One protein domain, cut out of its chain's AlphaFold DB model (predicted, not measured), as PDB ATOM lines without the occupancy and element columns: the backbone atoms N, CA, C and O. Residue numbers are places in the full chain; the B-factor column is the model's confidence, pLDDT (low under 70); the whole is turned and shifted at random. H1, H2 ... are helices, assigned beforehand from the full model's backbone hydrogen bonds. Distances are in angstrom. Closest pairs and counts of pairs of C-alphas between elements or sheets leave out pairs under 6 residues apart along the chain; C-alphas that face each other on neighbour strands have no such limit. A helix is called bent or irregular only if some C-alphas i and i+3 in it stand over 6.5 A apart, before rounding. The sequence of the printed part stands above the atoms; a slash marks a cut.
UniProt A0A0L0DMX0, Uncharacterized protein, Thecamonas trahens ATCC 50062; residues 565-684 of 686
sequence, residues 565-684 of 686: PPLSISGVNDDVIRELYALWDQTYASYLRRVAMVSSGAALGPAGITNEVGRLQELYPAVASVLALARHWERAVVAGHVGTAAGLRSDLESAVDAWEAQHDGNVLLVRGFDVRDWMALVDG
ATOM      1  N   PRO A 565      72.448  46.940  41.559       71.94
ATOM      2  CA  PRO A 565      73.395  46.063  42.237       71.94
ATOM      3  C   PRO A 565      74.504  46.892  42.916       71.94
ATOM      4  O   PRO A 565      74.829  47.987  42.446       71.94
ATOM      5  N   PRO A 566      75.118  46.382  44.002       70.69
ATOM      6  CA  PRO A 566      76.259  47.046  44.623       70.69
ATOM      7  C   PRO A 566      77.408  47.203  43.618       70.69
ATOM      8  O   PRO A 566      77.634  46.325  42.781       70.69
ATOM      9  N   LEU A 567      78.141  48.317  43.716       71.19
ATOM     10  CA  LEU A 567      79.325  48.567  42.892       71.19
ATOM     11  C   LEU A 567      80.303  47.389  42.979       71.19
ATOM     12  O   LEU A 567      80.730  47.005  44.062       71.19
ATOM     13  N   SER A 568      80.669  46.844  41.821       65.00
ATOM     14  CA  SER A 568      81.658  45.781  41.680       65.00
ATOM     15  C   SER A 568      82.546  46.124  40.486       65.00
ATOM     16  O   SER A 568      82.108  46.067  39.337       65.00
ATOM     17  N   ILE A 569      83.778  46.561  40.765       68.19
ATOM     18  CA  ILE A 569      84.763  46.961  39.753       68.19
ATOM     19  C   ILE A 569      86.014  46.107  39.940       68.19
ATOM     20  O   ILE A 569      86.632  46.113  41.004       68.19
ATOM     21  N   SER A 570      86.420  45.399  38.887       59.88
ATOM     22  CA  SER A 570      87.641  44.592  38.888       59.88
ATOM     23  C   SER A 570      88.872  45.452  39.201       59.88
ATOM     24  O   SER A 570      89.215  46.344  38.423       59.88
ATOM     25  N   GLY A 571      89.545  45.165  40.317       61.91
ATOM     26  CA  GLY A 571      90.742  45.889  40.762       61.91
ATOM     27  C   GLY A 571      90.509  46.947  41.848       61.91
ATOM     28  O   GLY A 571      91.460  47.628  42.218       61.91
ATOM     29  N   VAL A 572      89.290  47.075  42.384       68.56
ATOM     30  CA  VAL A 572      89.015  47.806  43.637       68.56
ATOM     31  C   VAL A 572      88.737  46.784  44.746       68.56
ATOM     32  O   VAL A 572      88.084  45.778  44.488       68.56
ATOM     33  N   ASN A 573      89.236  47.015  45.965       77.06
ATOM     34  CA  ASN A 573      88.904  46.167  47.116       77.06
ATOM     35  C   ASN A 573      87.504  46.509  47.661       77.06
ATOM     36  O   ASN A 573      87.163  47.690  47.777       77.06
ATOM     37  N   ASP A 574      86.737  45.498  48.073       76.88
ATOM     38  CA  ASP A 574      85.378  45.652  48.613       76.88
ATOM     39  C   ASP A 574      85.323  46.595  49.825       76.88
ATOM     40  O   ASP A 574      84.329  47.293  50.026       76.88
ATOM     41  N   ASP A 575      86.396  46.682  50.616       76.81
ATOM     42  CA  ASP A 575      86.456  47.589  51.767       76.81
ATOM     43  C   ASP A 575      86.523  49.070  51.359       76.81
ATOM     44  O   ASP A 575      85.914  49.906  52.022       76.81
ATOM     45  N   VAL A 576      87.160  49.400  50.228       78.19
ATOM     46  CA  VAL A 576      87.174  50.772  49.672       78.19
ATOM     47  C   VAL A 576      85.791  51.141  49.128       78.19
ATOM     48  O   VAL A 576      85.349  52.283  49.242       78.19
ATOM     49  N   ILE A 577      85.066  50.162  48.580       79.56
ATOM     50  CA  ILE A 577      83.679  50.342  48.135       79.56
ATOM     51  C   ILE A 577      82.762  50.541  49.353       79.56
ATOM     52  O   ILE A 577      81.953  51.467  49.364       79.56
ATOM     53  N   ARG A 578      82.925  49.751  50.423       82.12
ATOM     54  CA  ARG A 578      82.216  49.961  51.701       82.12
ATOM     55  C   ARG A 578      82.502  51.334  52.303       82.12
ATOM     56  O   ARG A 578      81.568  51.987  52.764       82.12
ATOM     57  N   GLU A 579      83.756  51.781  52.275       83.38
ATOM     58  CA  GLU A 579      84.142  53.109  52.751       83.38
ATOM     59  C   GLU A 579      83.470  54.220  51.929       83.38
ATOM     60  O   GLU A 579      82.893  55.132  52.517       83.38
ATOM     61  N   LEU A 580      83.431  54.111  50.595       82.00
ATOM     62  CA  LEU A 580      82.722  55.066  49.732       82.00
ATOM     63  C   LEU A 580      81.229  55.180  50.086       82.00
ATOM     64  O   LEU A 580      80.715  56.291  50.220       82.00
ATOM     65  N   TYR A 581      80.533  54.055  50.287       82.12
ATOM     66  CA  TYR A 581      79.120  54.068  50.690       82.12
ATOM     67  C   TYR A 581      78.943  54.683  52.090       82.12
ATOM     68  O   TYR A 581      78.068  55.531  52.284       82.12
ATOM     69  N   ALA A 582      79.810  54.335  53.047       81.88
ATOM     70  CA  ALA A 582      79.793  54.914  54.388       81.88
ATOM     71  C   ALA A 582      80.071  56.429  54.382       81.88
ATOM     72  O   ALA A 582      79.459  57.164  55.160       81.88
ATOM     73  N   LEU A 583      80.954  56.913  53.503       79.56
ATOM     74  CA  LEU A 583      81.238  58.337  53.306       79.56
ATOM     75  C   LEU A 583      80.074  59.063  52.620       79.56
ATOM     76  O   LEU A 583      79.734  60.171  53.035       79.56
ATOM     77  N   TRP A 584      79.402  58.458  51.634       82.94
ATOM     78  CA  TRP A 584      78.186  59.022  51.029       82.94
ATOM     79  C   TRP A 584      77.036  59.169  52.037       82.94
ATOM     80  O   TRP A 584      76.331  60.183  52.016       82.94
ATOM     81  N   ASP A 585      76.854  58.199  52.936       78.88
ATOM     82  CA  ASP A 585      75.869  58.278  54.025       78.88
ATOM     83  C   ASP A 585      76.275  59.281  55.110       78.88
ATOM     84  O   ASP A 585      75.418  59.971  55.666       78.88
ATOM     85  N   GLN A 586      77.573  59.424  55.389       74.50
ATOM     86  CA  GLN A 586      78.104  60.446  56.296       74.50
ATOM     87  C   GLN A 586      77.963  61.873  55.748       74.50
ATOM     88  O   GLN A 586      77.634  62.770  56.520       74.50
ATOM     89  N   THR A 587      78.131  62.068  54.438       71.38
ATOM     90  CA  THR A 587      78.107  63.381  53.761       71.38
ATOM     91  C   THR A 587      76.736  63.813  53.222       71.38
ATOM     92  O   THR A 587      76.632  64.899  52.664       71.38
ATOM     93  N   TYR A 588      75.680  62.994  53.359       66.44
ATOM     94  CA  TYR A 588      74.376  63.206  52.691       66.44
ATOM     95  C   TYR A 588      74.497  63.416  51.164       66.44
ATOM     96  O   TYR A 588      73.728  64.173  50.560       66.44
ATOM     97  N   ALA A 589      75.450  62.727  50.524       70.06
ATOM     98  CA  ALA A 589      75.632  62.776  49.076       70.06
ATOM     99  C   ALA A 589      74.335  62.371  48.355       70.06
ATOM    100  O   ALA A 589      73.775  61.310  48.649       70.06
ATOM    101  N   SER A 590      73.868  63.215  47.426       75.69
ATOM    102  CA  SER A 590      72.561  63.061  46.779       75.69
ATOM    103  C   SER A 590      72.422  61.743  46.028       75.69
ATOM    104  O   SER A 590      73.366  61.281  45.379       75.69
ATOM    105  N   TYR A 591      71.232  61.147  46.065       75.31
ATOM    106  CA  TYR A 591      70.958  59.894  45.365       75.31
ATOM    107  C   TYR A 591      71.183  60.034  43.861       75.31
ATOM    108  O   TYR A 591      71.712  59.109  43.253       75.31
ATOM    109  N   LEU A 592      70.929  61.208  43.273       70.75
ATOM    110  CA  LEU A 592      71.302  61.503  41.883       70.75
ATOM    111  C   LEU A 592      72.817  61.354  41.620       70.75
ATOM    112  O   LEU A 592      73.203  60.755  40.616       70.75
ATOM    113  N   ARG A 593      73.693  61.830  42.523       74.75
ATOM    114  CA  ARG A 593      75.160  61.672  42.403       74.75
ATOM    115  C   ARG A 593      75.594  60.223  42.631       74.75
ATOM    116  O   ARG A 593      76.467  59.738  41.915       74.75
ATOM    117  N   ARG A 594      74.966  59.526  43.584       80.81
ATOM    118  CA  ARG A 594      75.230  58.103  43.853       80.81
ATOM    119  C   ARG A 594      74.833  57.220  42.667       80.81
ATOM    120  O   ARG A 594      75.645  56.423  42.214       80.81
ATOM    121  N   VAL A 595      73.626  57.395  42.117       76.69
ATOM    122  CA  VAL A 595      73.155  56.696  40.906       76.69
ATOM    123  C   VAL A 595      74.073  57.002  39.728       76.69
ATOM    124  O   VAL A 595      74.512  56.071  39.061       76.69
ATOM    125  N   ALA A 596      74.445  58.269  39.512       73.12
ATOM    126  CA  ALA A 596      75.392  58.628  38.459       73.12
ATOM    127  C   ALA A 596      76.734  57.887  38.610       73.12
ATOM    128  O   ALA A 596      77.232  57.347  37.626       73.12
ATOM    129  N   MET A 597      77.292  57.792  39.823       71.62
ATOM    130  CA  MET A 597      78.507  57.013  40.110       71.62
ATOM    131  C   MET A 597      78.328  55.505  39.877       71.62
ATOM    132  O   MET A 597      79.165  54.902  39.215       71.62
ATOM    133  N   VAL A 598      77.239  54.888  40.352       72.00
ATOM    134  CA  VAL A 598      76.995  53.444  40.151       72.00
ATOM    135  C   VAL A 598      76.791  53.121  38.667       72.00
ATOM    136  O   VAL A 598      77.459  52.241  38.129       72.00
ATOM    137  N   SER A 599      75.932  53.869  37.969       66.88
ATOM    138  CA  SER A 599      75.660  53.670  36.540       66.88
ATOM    139  C   SER A 599      76.847  54.028  35.636       66.88
ATOM    140  O   SER A 599      76.955  53.476  34.542       66.88
ATOM    141  N   SER A 600      77.758  54.906  36.074       63.06
ATOM    142  CA  SER A 600      79.018  55.195  35.369       63.06
ATOM    143  C   SER A 600      80.225  54.402  35.883       63.06
ATOM    144  O   SER A 600      81.321  54.585  35.359       63.06
ATOM    145  N   GLY A 601      80.052  53.462  36.821       55.03
ATOM    146  CA  GLY A 601      81.138  52.624  37.351       55.03
ATOM    147  C   GLY A 601      81.827  51.749  36.293       55.03
ATOM    148  O   GLY A 601      82.987  51.387  36.442       55.03
ATOM    149  N   ALA A 602      81.161  51.476  35.166       50.06
ATOM    150  CA  ALA A 602      81.772  50.826  34.002       50.06
ATOM    151  C   ALA A 602      82.713  51.745  33.184       50.06
ATOM    152  O   ALA A 602      83.434  51.262  32.314       50.06
ATOM    153  N   ALA A 603      82.700  53.060  33.437       48.38
ATOM    154  CA  ALA A 603      83.525  54.074  32.772       48.38
ATOM    155  C   ALA A 603      84.517  54.759  33.735       48.38
ATOM    156  O   ALA A 603      85.633  55.098  33.340       48.38
ATOM    157  N   LEU A 604      84.142  54.930  35.007       57.53
ATOM    158  CA  LEU A 604      85.024  55.363  36.090       57.53
ATOM    159  C   LEU A 604      85.739  54.146  36.697       57.53
ATOM    160  O   LEU A 604      85.295  53.583  37.692       57.53
ATOM    161  N   GLY A 605      86.860  53.749  36.087       66.62
ATOM    162  CA  GLY A 605      87.721  52.676  36.603       66.62
ATOM    163  C   GLY A 605      88.331  52.979  37.988       66.62
ATOM    164  O   GLY A 605      88.096  54.055  38.539       66.62
ATOM    165  N   PRO A 606      89.165  52.078  38.552       68.50
ATOM    166  CA  PRO A 606      89.595  52.113  39.960       68.50
ATOM    167  C   PRO A 606      90.052  53.479  40.506       68.50
ATOM    168  O   PRO A 606      89.649  53.865  41.602       68.50
ATOM    169  N   ALA A 607      90.815  54.247  39.718       70.69
ATOM    170  CA  ALA A 607      91.287  55.583  40.091       70.69
ATOM    171  C   ALA A 607      90.155  56.615  40.310       70.69
ATOM    172  O   ALA A 607      90.309  57.555  41.085       70.69
ATOM    173  N   GLY A 608      89.006  56.453  39.646       73.50
ATOM    174  CA  GLY A 608      87.831  57.307  39.832       73.50
ATOM    175  C   GLY A 608      87.190  57.125  41.209       73.50
ATOM    176  O   GLY A 608      86.857  58.115  41.858       73.50
ATOM    177  N   ILE A 609      87.093  55.877  41.686       74.44
ATOM    178  CA  ILE A 609      86.610  55.575  43.041       74.44
ATOM    179  C   ILE A 609      87.580  56.118  44.093       74.44
ATOM    180  O   ILE A 609      87.142  56.824  44.997       74.44
ATOM    181  N   THR A 610      88.888  55.859  43.970       75.56
ATOM    182  CA  THR A 610      89.861  56.334  44.972       75.56
ATOM    183  C   THR A 610      89.910  57.858  45.065       75.56
ATOM    184  O   THR A 610      90.038  58.395  46.163       75.56
ATOM    185  N   ASN A 611      89.747  58.565  43.941       79.44
ATOM    186  CA  ASN A 611      89.730  60.028  43.926       79.44
ATOM    187  C   ASN A 611      88.460  60.613  44.573       79.44
ATOM    188  O   ASN A 611      88.550  61.624  45.264       79.44
ATOM    189  N   GLU A 612      87.285  59.998  44.389       76.19
ATOM    190  CA  GLU A 612      86.058  60.441  45.074       76.19
ATOM    191  C   GLU A 612      86.086  60.075  46.571       76.19
ATOM    192  O   GLU A 612      85.660  60.890  47.386       76.19
ATOM    193  N   VAL A 613      86.648  58.919  46.962       80.44
ATOM    194  CA  VAL A 613      86.887  58.575  48.380       80.44
ATOM    195  C   VAL A 613      87.789  59.616  49.043       80.44
ATOM    196  O   VAL A 613      87.379  60.206  50.039       80.44
ATOM    197  N   GLY A 614      88.956  59.919  48.459       80.00
ATOM    198  CA  GLY A 614      89.870  60.942  48.983       80.00
ATOM    199  C   GLY A 614      89.207  62.318  49.088       80.00
ATOM    200  O   GLY A 614      89.237  62.948  50.140       80.00
ATOM    201  N   ARG A 615      88.482  62.742  48.046       79.81
ATOM    202  CA  ARG A 615      87.720  64.000  48.055       79.81
ATOM    203  C   ARG A 615      86.648  64.045  49.153       79.81
ATOM    204  O   ARG A 615      86.403  65.104  49.727       79.81
ATOM    205  N   LEU A 616      85.976  62.931  49.442       77.75
ATOM    206  CA  LEU A 616      84.982  62.858  50.518       77.75
ATOM    207  C   LEU A 616      85.642  62.824  51.906       77.75
ATOM    208  O   LEU A 616      85.103  63.433  52.828       77.75
ATOM    209  N   GLN A 617      86.809  62.187  52.046       80.62
ATOM    210  CA  GLN A 617      87.635  62.236  53.260       80.62
ATOM    211  C   GLN A 617      88.165  63.655  53.541       80.62
ATOM    212  O   GLN A 617      88.194  64.063  54.699       80.62
ATOM    213  N   GLU A 618      88.526  64.429  52.512       80.12
ATOM    214  CA  GLU A 618      88.934  65.839  52.636       80.12
ATOM    215  C   GLU A 618      87.756  66.765  52.979       80.12
ATOM    216  O   GLU A 618      87.876  67.636  53.841       80.12
ATOM    217  N   LEU A 619      86.599  66.579  52.332       73.69
ATOM    218  CA  LEU A 619      85.422  67.429  52.549       73.69
ATOM    219  C   LEU A 619      84.711  67.148  53.878       73.69
ATOM    220  O   LEU A 619      84.199  68.079  54.497       73.69
ATOM    221  N   TYR A 620      84.643  65.893  54.332       75.06
ATOM    222  CA  TYR A 620      83.822  65.537  55.493       75.06
ATOM    223  C   TYR A 620      84.201  66.291  56.786       75.06
ATOM    224  O   TYR A 620      83.289  66.850  57.398       75.06
ATOM    225  N   PRO A 621      85.483  66.431  57.187       76.38
ATOM    226  CA  PRO A 621      85.872  67.220  58.360       76.38
ATOM    227  C   PRO A 621      85.410  68.683  58.311       76.38
ATOM    228  O   PRO A 621      85.054  69.236  59.348       76.38
ATOM    229  N   ALA A 622      85.364  69.294  57.122       71.50
ATOM    230  CA  ALA A 622      84.966  70.692  56.941       71.50
ATOM    231  C   ALA A 622      83.445  70.929  57.047       71.50
ATOM    232  O   ALA A 622      83.016  72.068  57.214       71.50
ATOM    233  N   VAL A 623      82.626  69.872  56.952       74.12
ATOM    234  CA  VAL A 623      81.148  69.952  56.988       74.12
ATOM    235  C   VAL A 623      80.539  69.113  58.131       74.12
ATOM    236  O   VAL A 623      79.345  69.206  58.409       74.12
ATOM    237  N   ALA A 624      81.332  68.302  58.841       78.62
ATOM    238  CA  ALA A 624      80.852  67.360  59.859       78.62
ATOM    239  C   ALA A 624      80.016  68.013  60.977       78.62
ATOM    240  O   ALA A 624      79.044  67.416  61.437       78.62
ATOM    241  N   SER A 625      80.348  69.241  61.386       78.25
ATOM    242  CA  SER A 625      79.578  70.032  62.360       78.25
ATOM    243  C   SER A 625      78.184  70.399  61.837       78.25
ATOM    244  O   SER A 625      77.183  70.145  62.510       78.25
ATOM    245  N   VAL A 626      78.105  70.926  60.613       81.31
ATOM    246  CA  VAL A 626      76.852  71.322  59.951       81.31
ATOM    247  C   VAL A 626      75.965  70.096  59.698       81.31
ATOM    248  O   VAL A 626      74.768  70.118  59.979       81.31
ATOM    249  N   LEU A 627      76.552  68.976  59.260       81.44
ATOM    250  CA  LEU A 627      75.831  67.714  59.054       81.44
ATOM    251  C   LEU A 627      75.384  67.059  60.372       81.44
ATOM    252  O   LEU A 627      74.343  66.401  60.405       81.44
ATOM    253  N   ALA A 628      76.121  67.242  61.472       81.31
ATOM    254  CA  ALA A 628      75.693  66.802  62.799       81.31
ATOM    255  C   ALA A 628      74.496  67.620  63.317       81.31
ATOM    256  O   ALA A 628      73.554  67.030  63.857       81.31
ATOM    257  N   LEU A 629      74.489  68.940  63.093       83.06
ATOM    258  CA  LEU A 629      73.344  69.813  63.376       83.06
ATOM    259  C   LEU A 629      72.128  69.433  62.519       83.06
ATOM    260  O   LEU A 629      71.063  69.169  63.077       83.06
ATOM    261  N   ALA A 630      72.296  69.262  61.202       81.75
ATOM    262  CA  ALA A 630      71.238  68.792  60.300       81.75
ATOM    263  C   ALA A 630      70.648  67.438  60.740       81.75
ATOM    264  O   ALA A 630      69.430  67.284  60.808       81.75
ATOM    265  N   ARG A 631      71.494  66.483  61.153       82.31
ATOM    266  CA  ARG A 631      71.066  65.202  61.749       82.31
ATOM    267  C   ARG A 631      70.313  65.364  63.056       82.31
ATOM    268  O   ARG A 631      69.451  64.543  63.371       82.31
ATOM    269  N   HIS A 632      70.690  66.325  63.894       83.31
ATOM    270  CA  HIS A 632      69.991  66.561  65.152       83.31
ATOM    271  C   HIS A 632      68.620  67.200  64.902       83.31
ATOM    272  O   HIS A 632      67.642  66.765  65.511       83.31
ATOM    273  N   TRP A 633      68.556  68.145  63.964       85.69
ATOM    274  CA  TRP A 633      67.344  68.823  63.521       85.69
ATOM    275  C   TRP A 633      66.346  67.868  62.849       85.69
ATOM    276  O   TRP A 633      65.217  67.760  63.322       85.69
ATOM    277  N   GLU A 634      66.774  67.079  61.853       81.44
ATOM    278  CA  GLU A 634      65.947  66.069  61.160       81.44
ATOM    279  C   GLU A 634      65.268  65.122  62.170       81.44
ATOM    280  O   GLU A 634      64.064  64.875  62.106       81.44
ATOM    281  N   ARG A 635      66.016  64.664  63.185       83.12
ATOM    282  CA  ARG A 635      65.484  63.818  64.266       83.12
ATOM    283  C   ARG A 635      64.577  64.570  65.246       83.12
ATOM    284  O   ARG A 635      63.639  63.964  65.756       83.12
ATOM    285  N   ALA A 636      64.820  65.854  65.516       80.50
ATOM    286  CA  ALA A 636      63.954  66.666  66.373       80.50
ATOM    287  C   ALA A 636      62.587  66.928  65.716       80.50
ATOM    288  O   ALA A 636      61.564  66.787  66.389       80.50
ATOM    289  N   VAL A 637      62.568  67.221  64.408       80.25
ATOM    290  CA  VAL A 637      61.341  67.391  63.611       80.25
ATOM    291  C   VAL A 637      60.560  66.077  63.528       80.25
ATOM    292  O   VAL A 637      59.395  66.042  63.915       80.25
ATOM    293  N   VAL A 638      61.201  64.973  63.120       79.81
ATOM    294  CA  VAL A 638      60.547  63.649  63.006       79.81
ATOM    295  C   VAL A 638      59.993  63.151  64.349       79.81
ATOM    296  O   VAL A 638      58.973  62.465  64.381       79.81
ATOM    297  N   ALA A 639      60.620  63.519  65.469       80.94
ATOM    298  CA  ALA A 639      60.131  63.203  66.812       80.94
ATOM    299  C   ALA A 639      59.110  64.221  67.377       80.94
ATOM    300  O   ALA A 639      58.697  64.079  68.526       80.94
ATOM    301  N   GLY A 640      58.709  65.243  66.613       77.69
ATOM    302  CA  GLY A 640      57.695  66.229  67.011       77.69
ATOM    303  C   GLY A 640      58.144  67.255  68.063       77.69
ATOM    304  O   GLY A 640      57.305  67.941  68.648       77.69
ATOM    305  N   HIS A 641      59.447  67.396  68.321       82.31
ATOM    306  CA  HIS A 641      59.988  68.297  69.345       82.31
ATOM    307  C   HIS A 641      60.102  69.743  68.831       82.31
ATOM    308  O   HIS A 641      61.201  70.285  68.718       82.31
ATOM    309  N   VAL A 642      58.961  70.377  68.531       69.44
ATOM    310  CA  VAL A 642      58.860  71.686  67.844       69.44
ATOM    311  C   VAL A 642      59.790  72.761  68.429       69.44
ATOM    312  O   VAL A 642      60.503  73.424  67.682       69.44
ATOM    313  N   GLY A 643      59.843  72.914  69.758       70.94
ATOM    314  CA  GLY A 643      60.714  73.909  70.403       70.94
ATOM    315  C   GLY A 643      62.212  73.625  70.232       70.94
ATOM    316  O   GLY A 643      62.995  74.544  70.008       70.94
ATOM    317  N   THR A 644      62.616  72.353  70.281       76.19
ATOM    318  CA  THR A 644      64.009  71.931  70.068       76.19
ATOM    319  C   THR A 644      64.400  72.035  68.594       76.19
ATOM    320  O   THR A 644      65.506  72.465  68.285       76.19
ATOM    321  N   ALA A 645      63.481  71.705  67.683       78.12
ATOM    322  CA  ALA A 645      63.671  71.873  66.246       78.12
ATOM    323  C   ALA A 645      63.829  73.355  65.858       78.12
ATOM    324  O   ALA A 645      64.698  73.674  65.054       78.12
ATOM    325  N   ALA A 646      63.065  74.270  66.465       77.69
ATOM    326  CA  ALA A 646      63.202  75.707  66.215       77.69
ATOM    327  C   ALA A 646      64.569  76.270  66.659       77.69
ATOM    328  O   ALA A 646      65.158  77.069  65.935       77.69
ATOM    329  N   GLY A 647      65.101  75.827  67.806       81.12
ATOM    330  CA  GLY A 647      66.453  76.198  68.247       81.12
ATOM    331  C   GLY A 647      67.535  75.660  67.307       81.12
ATOM    332  O   GLY A 647      68.285  76.433  66.716       81.12
ATOM    333  N   LEU A 648      67.528  74.342  67.074       84.25
ATOM    334  CA  LEU A 648      68.491  73.668  66.194       84.25
ATOM    335  C   LEU A 648      68.448  74.177  64.743       84.25
ATOM    336  O   LEU A 648      69.456  74.089  64.046       84.25
ATOM    337  N   ARG A 649      67.310  74.722  64.289       83.56
ATOM    338  CA  ARG A 649      67.195  75.418  63.002       83.56
ATOM    339  C   ARG A 649      68.048  76.685  62.979       83.56
ATOM    340  O   ARG A 649      68.825  76.860  62.053       83.56
ATOM    341  N   SER A 650      67.926  77.539  63.997       83.88
ATOM    342  CA  SER A 650      68.697  78.787  64.093       83.88
ATOM    343  C   SER A 650      70.201  78.516  64.202       83.88
ATOM    344  O   SER A 650      71.002  79.244  63.614       83.88
ATOM    345  N   ASP A 651      70.584  77.454  64.918       84.62
ATOM    346  CA  ASP A 651      71.976  77.000  65.016       84.62
ATOM    347  C   ASP A 651      72.500  76.489  63.660       84.62
ATOM    348  O   ASP A 651      73.631  76.783  63.275       84.62
ATOM    349  N   LEU A 652      71.671  75.751  62.910       85.31
ATOM    350  CA  LEU A 652      72.002  75.222  61.585       85.31
ATOM    351  C   LEU A 652      72.077  76.320  60.513       85.31
ATOM    352  O   LEU A 652      73.025  76.323  59.736       85.31
ATOM    353  N   GLU A 653      71.136  77.267  60.493       85.94
ATOM    354  CA  GLU A 653      71.175  78.448  59.616       85.94
ATOM    355  C   GLU A 653      72.455  79.262  59.879       85.94
ATOM    356  O   GLU A 653      73.213  79.526  58.948       85.94
ATOM    357  N   SER A 654      72.790  79.523  61.150       85.81
ATOM    358  CA  SER A 654      74.036  80.211  61.534       85.81
ATOM    359  C   SER A 654      75.306  79.441  61.132       85.81
ATOM    360  O   SER A 654      76.313  80.044  60.760       85.81
ATOM    361  N   ALA A 655      75.281  78.106  61.202       84.25
ATOM    362  CA  ALA A 655      76.403  77.258  60.798       84.25
ATOM    363  C   ALA A 655      76.574  77.181  59.269       84.25
ATOM    364  O   ALA A 655      77.704  77.073  58.792       84.25
ATOM    365  N   VAL A 656      75.480  77.265  58.504       84.12
ATOM    366  CA  VAL A 656      75.513  77.382  57.036       84.12
ATOM    367  C   VAL A 656      76.056  78.750  56.629       84.12
ATOM    368  O   VAL A 656      76.994  78.794  55.841       84.12
ATOM    369  N   ASP A 657      75.561  79.845  57.216       83.06
ATOM    370  CA  ASP A 657      76.051  81.206  56.950       83.06
ATOM    371  C   ASP A 657      77.574  81.317  57.174       83.06
ATOM    372  O   ASP A 657      78.302  81.850  56.334       83.06
ATOM    373  N   ALA A 658      78.077  80.753  58.280       82.38
ATOM    374  CA  ALA A 658      79.508  80.715  58.582       82.38
ATOM    375  C   ALA A 658      80.315  79.867  57.579       82.38
ATOM    376  O   ALA A 658      81.440  80.232  57.231       82.38
ATOM    377  N   TRP A 659      79.755  78.753  57.096       82.25
ATOM    378  CA  TRP A 659      80.414  77.886  56.119       82.25
ATOM    379  C   TRP A 659      80.457  78.517  54.721       82.25
ATOM    380  O   TRP A 659      81.515  78.519  54.093       82.25
ATOM    381  N   GLU A 660      79.355  79.110  54.253       83.06
ATOM    382  CA  GLU A 660      79.282  79.805  52.958       83.06
ATOM    383  C   GLU A 660      80.228  81.018  52.919       83.06
ATOM    384  O   GLU A 660      80.914  81.237  51.916       83.06
ATOM    385  N   ALA A 661      80.341  81.758  54.030       80.94
ATOM    386  CA  ALA A 661      81.291  82.862  54.183       80.94
ATOM    387  C   ALA A 661      82.767  82.414  54.200       80.94
ATOM    388  O   ALA A 661      83.645  83.198  53.842       80.94
ATOM    389  N   GLN A 662      83.054  81.171  54.603       79.31
ATOM    390  CA  GLN A 662      84.406  80.600  54.611       79.31
ATOM    391  C   GLN A 662      84.815  79.985  53.256       79.31
ATOM    392  O   GLN A 662      86.005  79.802  53.007       79.31
ATOM    393  N   HIS A 663      83.853  79.680  52.377       74.44
ATOM    394  CA  HIS A 663      84.072  78.962  51.114       74.44
ATOM    395  C   HIS A 663      83.592  79.764  49.887       74.44
ATOM    396  O   HIS A 663      82.979  79.202  48.978       74.44
ATOM    397  N   ASP A 664      83.861  81.074  49.859       71.12
ATOM    398  CA  ASP A 664      83.602  81.994  48.733       71.12
ATOM    399  C   ASP A 664      82.171  81.927  48.146       71.12
ATOM    400  O   ASP A 664      81.964  82.046  46.937       71.12
ATOM    401  N   GLY A 665      81.156  81.727  48.994       61.34
ATOM    402  CA  GLY A 665      79.755  81.683  48.562       61.34
ATOM    403  C   GLY A 665      79.365  80.427  47.773       61.34
ATOM    404  O   GLY A 665      78.340  80.425  47.090       61.34
ATOM    405  N   ASN A 666      80.147  79.345  47.860       70.44
ATOM    406  CA  ASN A 666      79.659  78.022  47.473       70.44
ATOM    407  C   ASN A 666      78.458  77.651  48.357       70.44
ATOM    408  O   ASN A 666      78.561  77.699  49.577       70.44
ATOM    409  N   VAL A 667      77.337  77.254  47.750       70.56
ATOM    410  CA  VAL A 667      76.124  76.836  48.475       70.56
ATOM    411  C   VAL A 667      76.286  75.407  48.985       70.56
ATOM    412  O   VAL A 667      76.648  74.508  48.216       70.56
ATOM    413  N   LEU A 668      75.978  75.169  50.262       73.62
ATOM    414  CA  LEU A 668      76.038  73.822  50.828       73.62
ATOM    415  C   LEU A 668      74.837  72.981  50.371       73.62
ATOM    416  O   LEU A 668      73.688  73.378  50.563       73.62
ATOM    417  N   LEU A 669      75.098  71.801  49.794       72.69
ATOM    418  CA  LEU A 669      74.054  70.917  49.269       72.69
ATOM    419  C   LEU A 669      73.879  69.636  50.098       72.69
ATOM    420  O   LEU A 669      74.740  68.757  50.078       72.69
ATOM    421  N   VAL A 670      72.719  69.482  50.742       70.25
ATOM    422  CA  VAL A 670      72.295  68.275  51.480       70.25
ATOM    423  C   VAL A 670      71.203  67.568  50.676       70.25
ATOM    424  O   VAL A 670      70.199  68.182  50.324       70.25
ATOM    425  N   ARG A 671      71.405  66.288  50.313       66.81
ATOM    426  CA  ARG A 671      70.532  65.547  49.367       66.81
ATOM    427  C   ARG A 671      70.207  66.326  48.070       66.81
ATOM    428  O   ARG A 671      69.124  66.209  47.516       66.81
ATOM    429  N   GLY A 672      71.137  67.162  47.591       67.88
ATOM    430  CA  GLY A 672      70.981  67.952  46.355       67.88
ATOM    431  C   GLY A 672      70.221  69.284  46.491       67.88
ATOM    432  O   GLY A 672      70.065  70.001  45.495       67.88
ATOM    433  N   PHE A 673      69.795  69.645  47.702       70.75
ATOM    434  CA  PHE A 673      69.129  70.909  48.033       70.75
ATOM    435  C   PHE A 673      70.077  71.853  48.758       70.75
ATOM    436  O   PHE A 673      70.887  71.393  49.558       70.75
ATOM    437  N   ASP A 674      69.915  73.160  48.540       78.50
ATOM    438  CA  ASP A 674      70.369  74.166  49.506       78.50
ATOM    439  C   ASP A 674      69.781  73.800  50.883       78.50
ATOM    440  O   ASP A 674      68.610  73.418  50.973       78.50
ATOM    441  N   VAL A 675      70.582  73.864  51.948       77.19
ATOM    442  CA  VAL A 675      70.126  73.494  53.301       77.19
ATOM    443  C   VAL A 675      68.897  74.315  53.718       77.19
ATOM    444  O   VAL A 675      68.004  73.777  54.371       77.19
ATOM    445  N   ARG A 676      68.794  75.581  53.289       79.12
ATOM    446  CA  ARG A 676      67.650  76.466  53.558       79.12
ATOM    447  C   ARG A 676      66.394  76.033  52.786       79.12
ATOM    448  O   ARG A 676      65.318  75.982  53.381       79.12
ATOM    449  N   ASP A 677      66.532  75.642  51.514       78.06
ATOM    450  CA  ASP A 677      65.436  75.042  50.724       78.06
ATOM    451  C   ASP A 677      64.974  73.710  51.343       78.06
ATOM    452  O   ASP A 677      63.776  73.434  51.411       78.06
ATOM    453  N   TRP A 678      65.911  72.883  51.822       79.00
ATOM    454  CA  TRP A 678      65.610  71.604  52.472       79.00
ATOM    455  C   TRP A 678      64.864  71.784  53.798       79.00
ATOM    456  O   TRP A 678      63.864  71.100  54.023       79.00
ATOM    457  N   MET A 679      65.293  72.728  54.644       78.12
ATOM    458  CA  MET A 679      64.577  73.060  55.879       78.12
ATOM    459  C   MET A 679      63.157  73.556  55.578       78.12
ATOM    460  O   MET A 679      62.197  73.049  56.155       78.12
ATOM    461  N   ALA A 680      63.002  74.463  54.607       74.81
ATOM    462  CA  ALA A 680      61.695  74.967  54.186       74.81
ATOM    463  C   ALA A 680      60.775  73.884  53.585       74.81
ATOM    464  O   ALA A 680      59.555  73.994  53.701       74.81
ATOM    465  N   LEU A 681      61.334  72.841  52.959       69.44
ATOM    466  CA  LEU A 681      60.573  71.685  52.479       69.44
ATOM    467  C   LEU A 681      60.099  70.799  53.643       69.44
ATOM    468  O   LEU A 681      58.944  70.385  53.667       69.44
ATOM    469  N   VAL A 682      60.976  70.527  54.614       68.88
ATOM    470  CA  VAL A 682      60.687  69.669  55.778       68.88
ATOM    471  C   VAL A 682      59.703  70.328  56.756       68.88
ATOM    472  O   VAL A 682      58.843  69.638  57.300       68.88
ATOM    473  N   ASP A 683      59.745  71.655  56.909       66.31
ATOM    474  CA  ASP A 683      58.714  72.425  57.625       66.31
ATOM    475  C   ASP A 683      57.365  72.484  56.867       66.31
ATOM    476  O   ASP A 683      56.350  72.885  57.439       66.31
ATOM    477  N   GLY A 684      57.336  72.101  55.581       59.81
ATOM    478  CA  GLY A 684      56.158  72.167  54.710       59.81
ATOM    479  C   GLY A 684      55.039  71.177  55.062       59.81
ATOM    480  O   GLY A 684      53.870  71.492  54.849       59.81
TER     481      GLY A 684
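AT A GLANCE: This is residues 565 to 684 of the 686 residues of an uncharacterized protein of Thecamonas trahens ATCC 50062 (UniProt A0A0L0DMX0). One long helix, H3, is bent into an L, and each of its two arms makes part of a group of helices: H1 packs on H3a with H2 close to H1, while H4 folds back along H3b with H5 near both. The printed part has 120 residues with five named helices, H1 to H5 in that order, and no named strand; the class is all helix. It is elongated, 51 by 32 by 21 A, and only just compact, close to loose, with a radius of gyration of the C-alphas of 16.3 A.

HOW THE PARTS SIT: Look first at H3, residues 606 to 638, assigned as one helix by its hydrogen bonds but bent: C-alphas 622 and 625 are 7.7 A apart. Its arms H3a, residues 606 to 622, and H3b, residues 625 to 638, are about perpendicular at 81 degrees; H3a is irregular, with C-alphas 618 and 621 6.6 A apart. H1, residues 574 to 587, touches H3a, closest at the C-alphas of Leu 580 and Val 613, 5.6 A, the same way at a tilt of 35.1 degrees, only just steep. H2, residues 591 to 599, is close to H1 but not clearly touching: the closest C-alphas, of Trp 584 and Arg 594, are 7.8 A apart. H4, residues 642 to 662, forms a helical hairpin with H3b, closest at the C-alphas of Ala 636 and Ala 645, 5.2 A. H5, residues 675 to 682, forms another with H4, which it only just touches with 3 pairs of C-alphas within 8 A, the closest those of Glu 653 and Arg 676, 7.3 A. Every O i to N i+4 pair is within hydrogen-bond range in H1, H2, H3b, H4 and H5, and 11 of 13 in H3a.

IN THESE COORDINATES: Find C-alpha 606 at (89.595, 52.113, 39.960); H3a runs 25.6 A from there, and H3b 20.1 A. H4 spans 30.1 A, H1 19.8 A, H2 11.8 A, and H5 10.5 A to C-alpha 682 at (60.687, 69.669, 55.778).

THE WHOLE: The C-alphas of Ser 570 and Gly 643 are the two farthest apart, 50.8 A. The printed part has no cut, and the link from H4 to H5 is long, 12 residues. Mean pLDDT of the printed part is 75.5; 22 residues are under 70, among them 599 to 606.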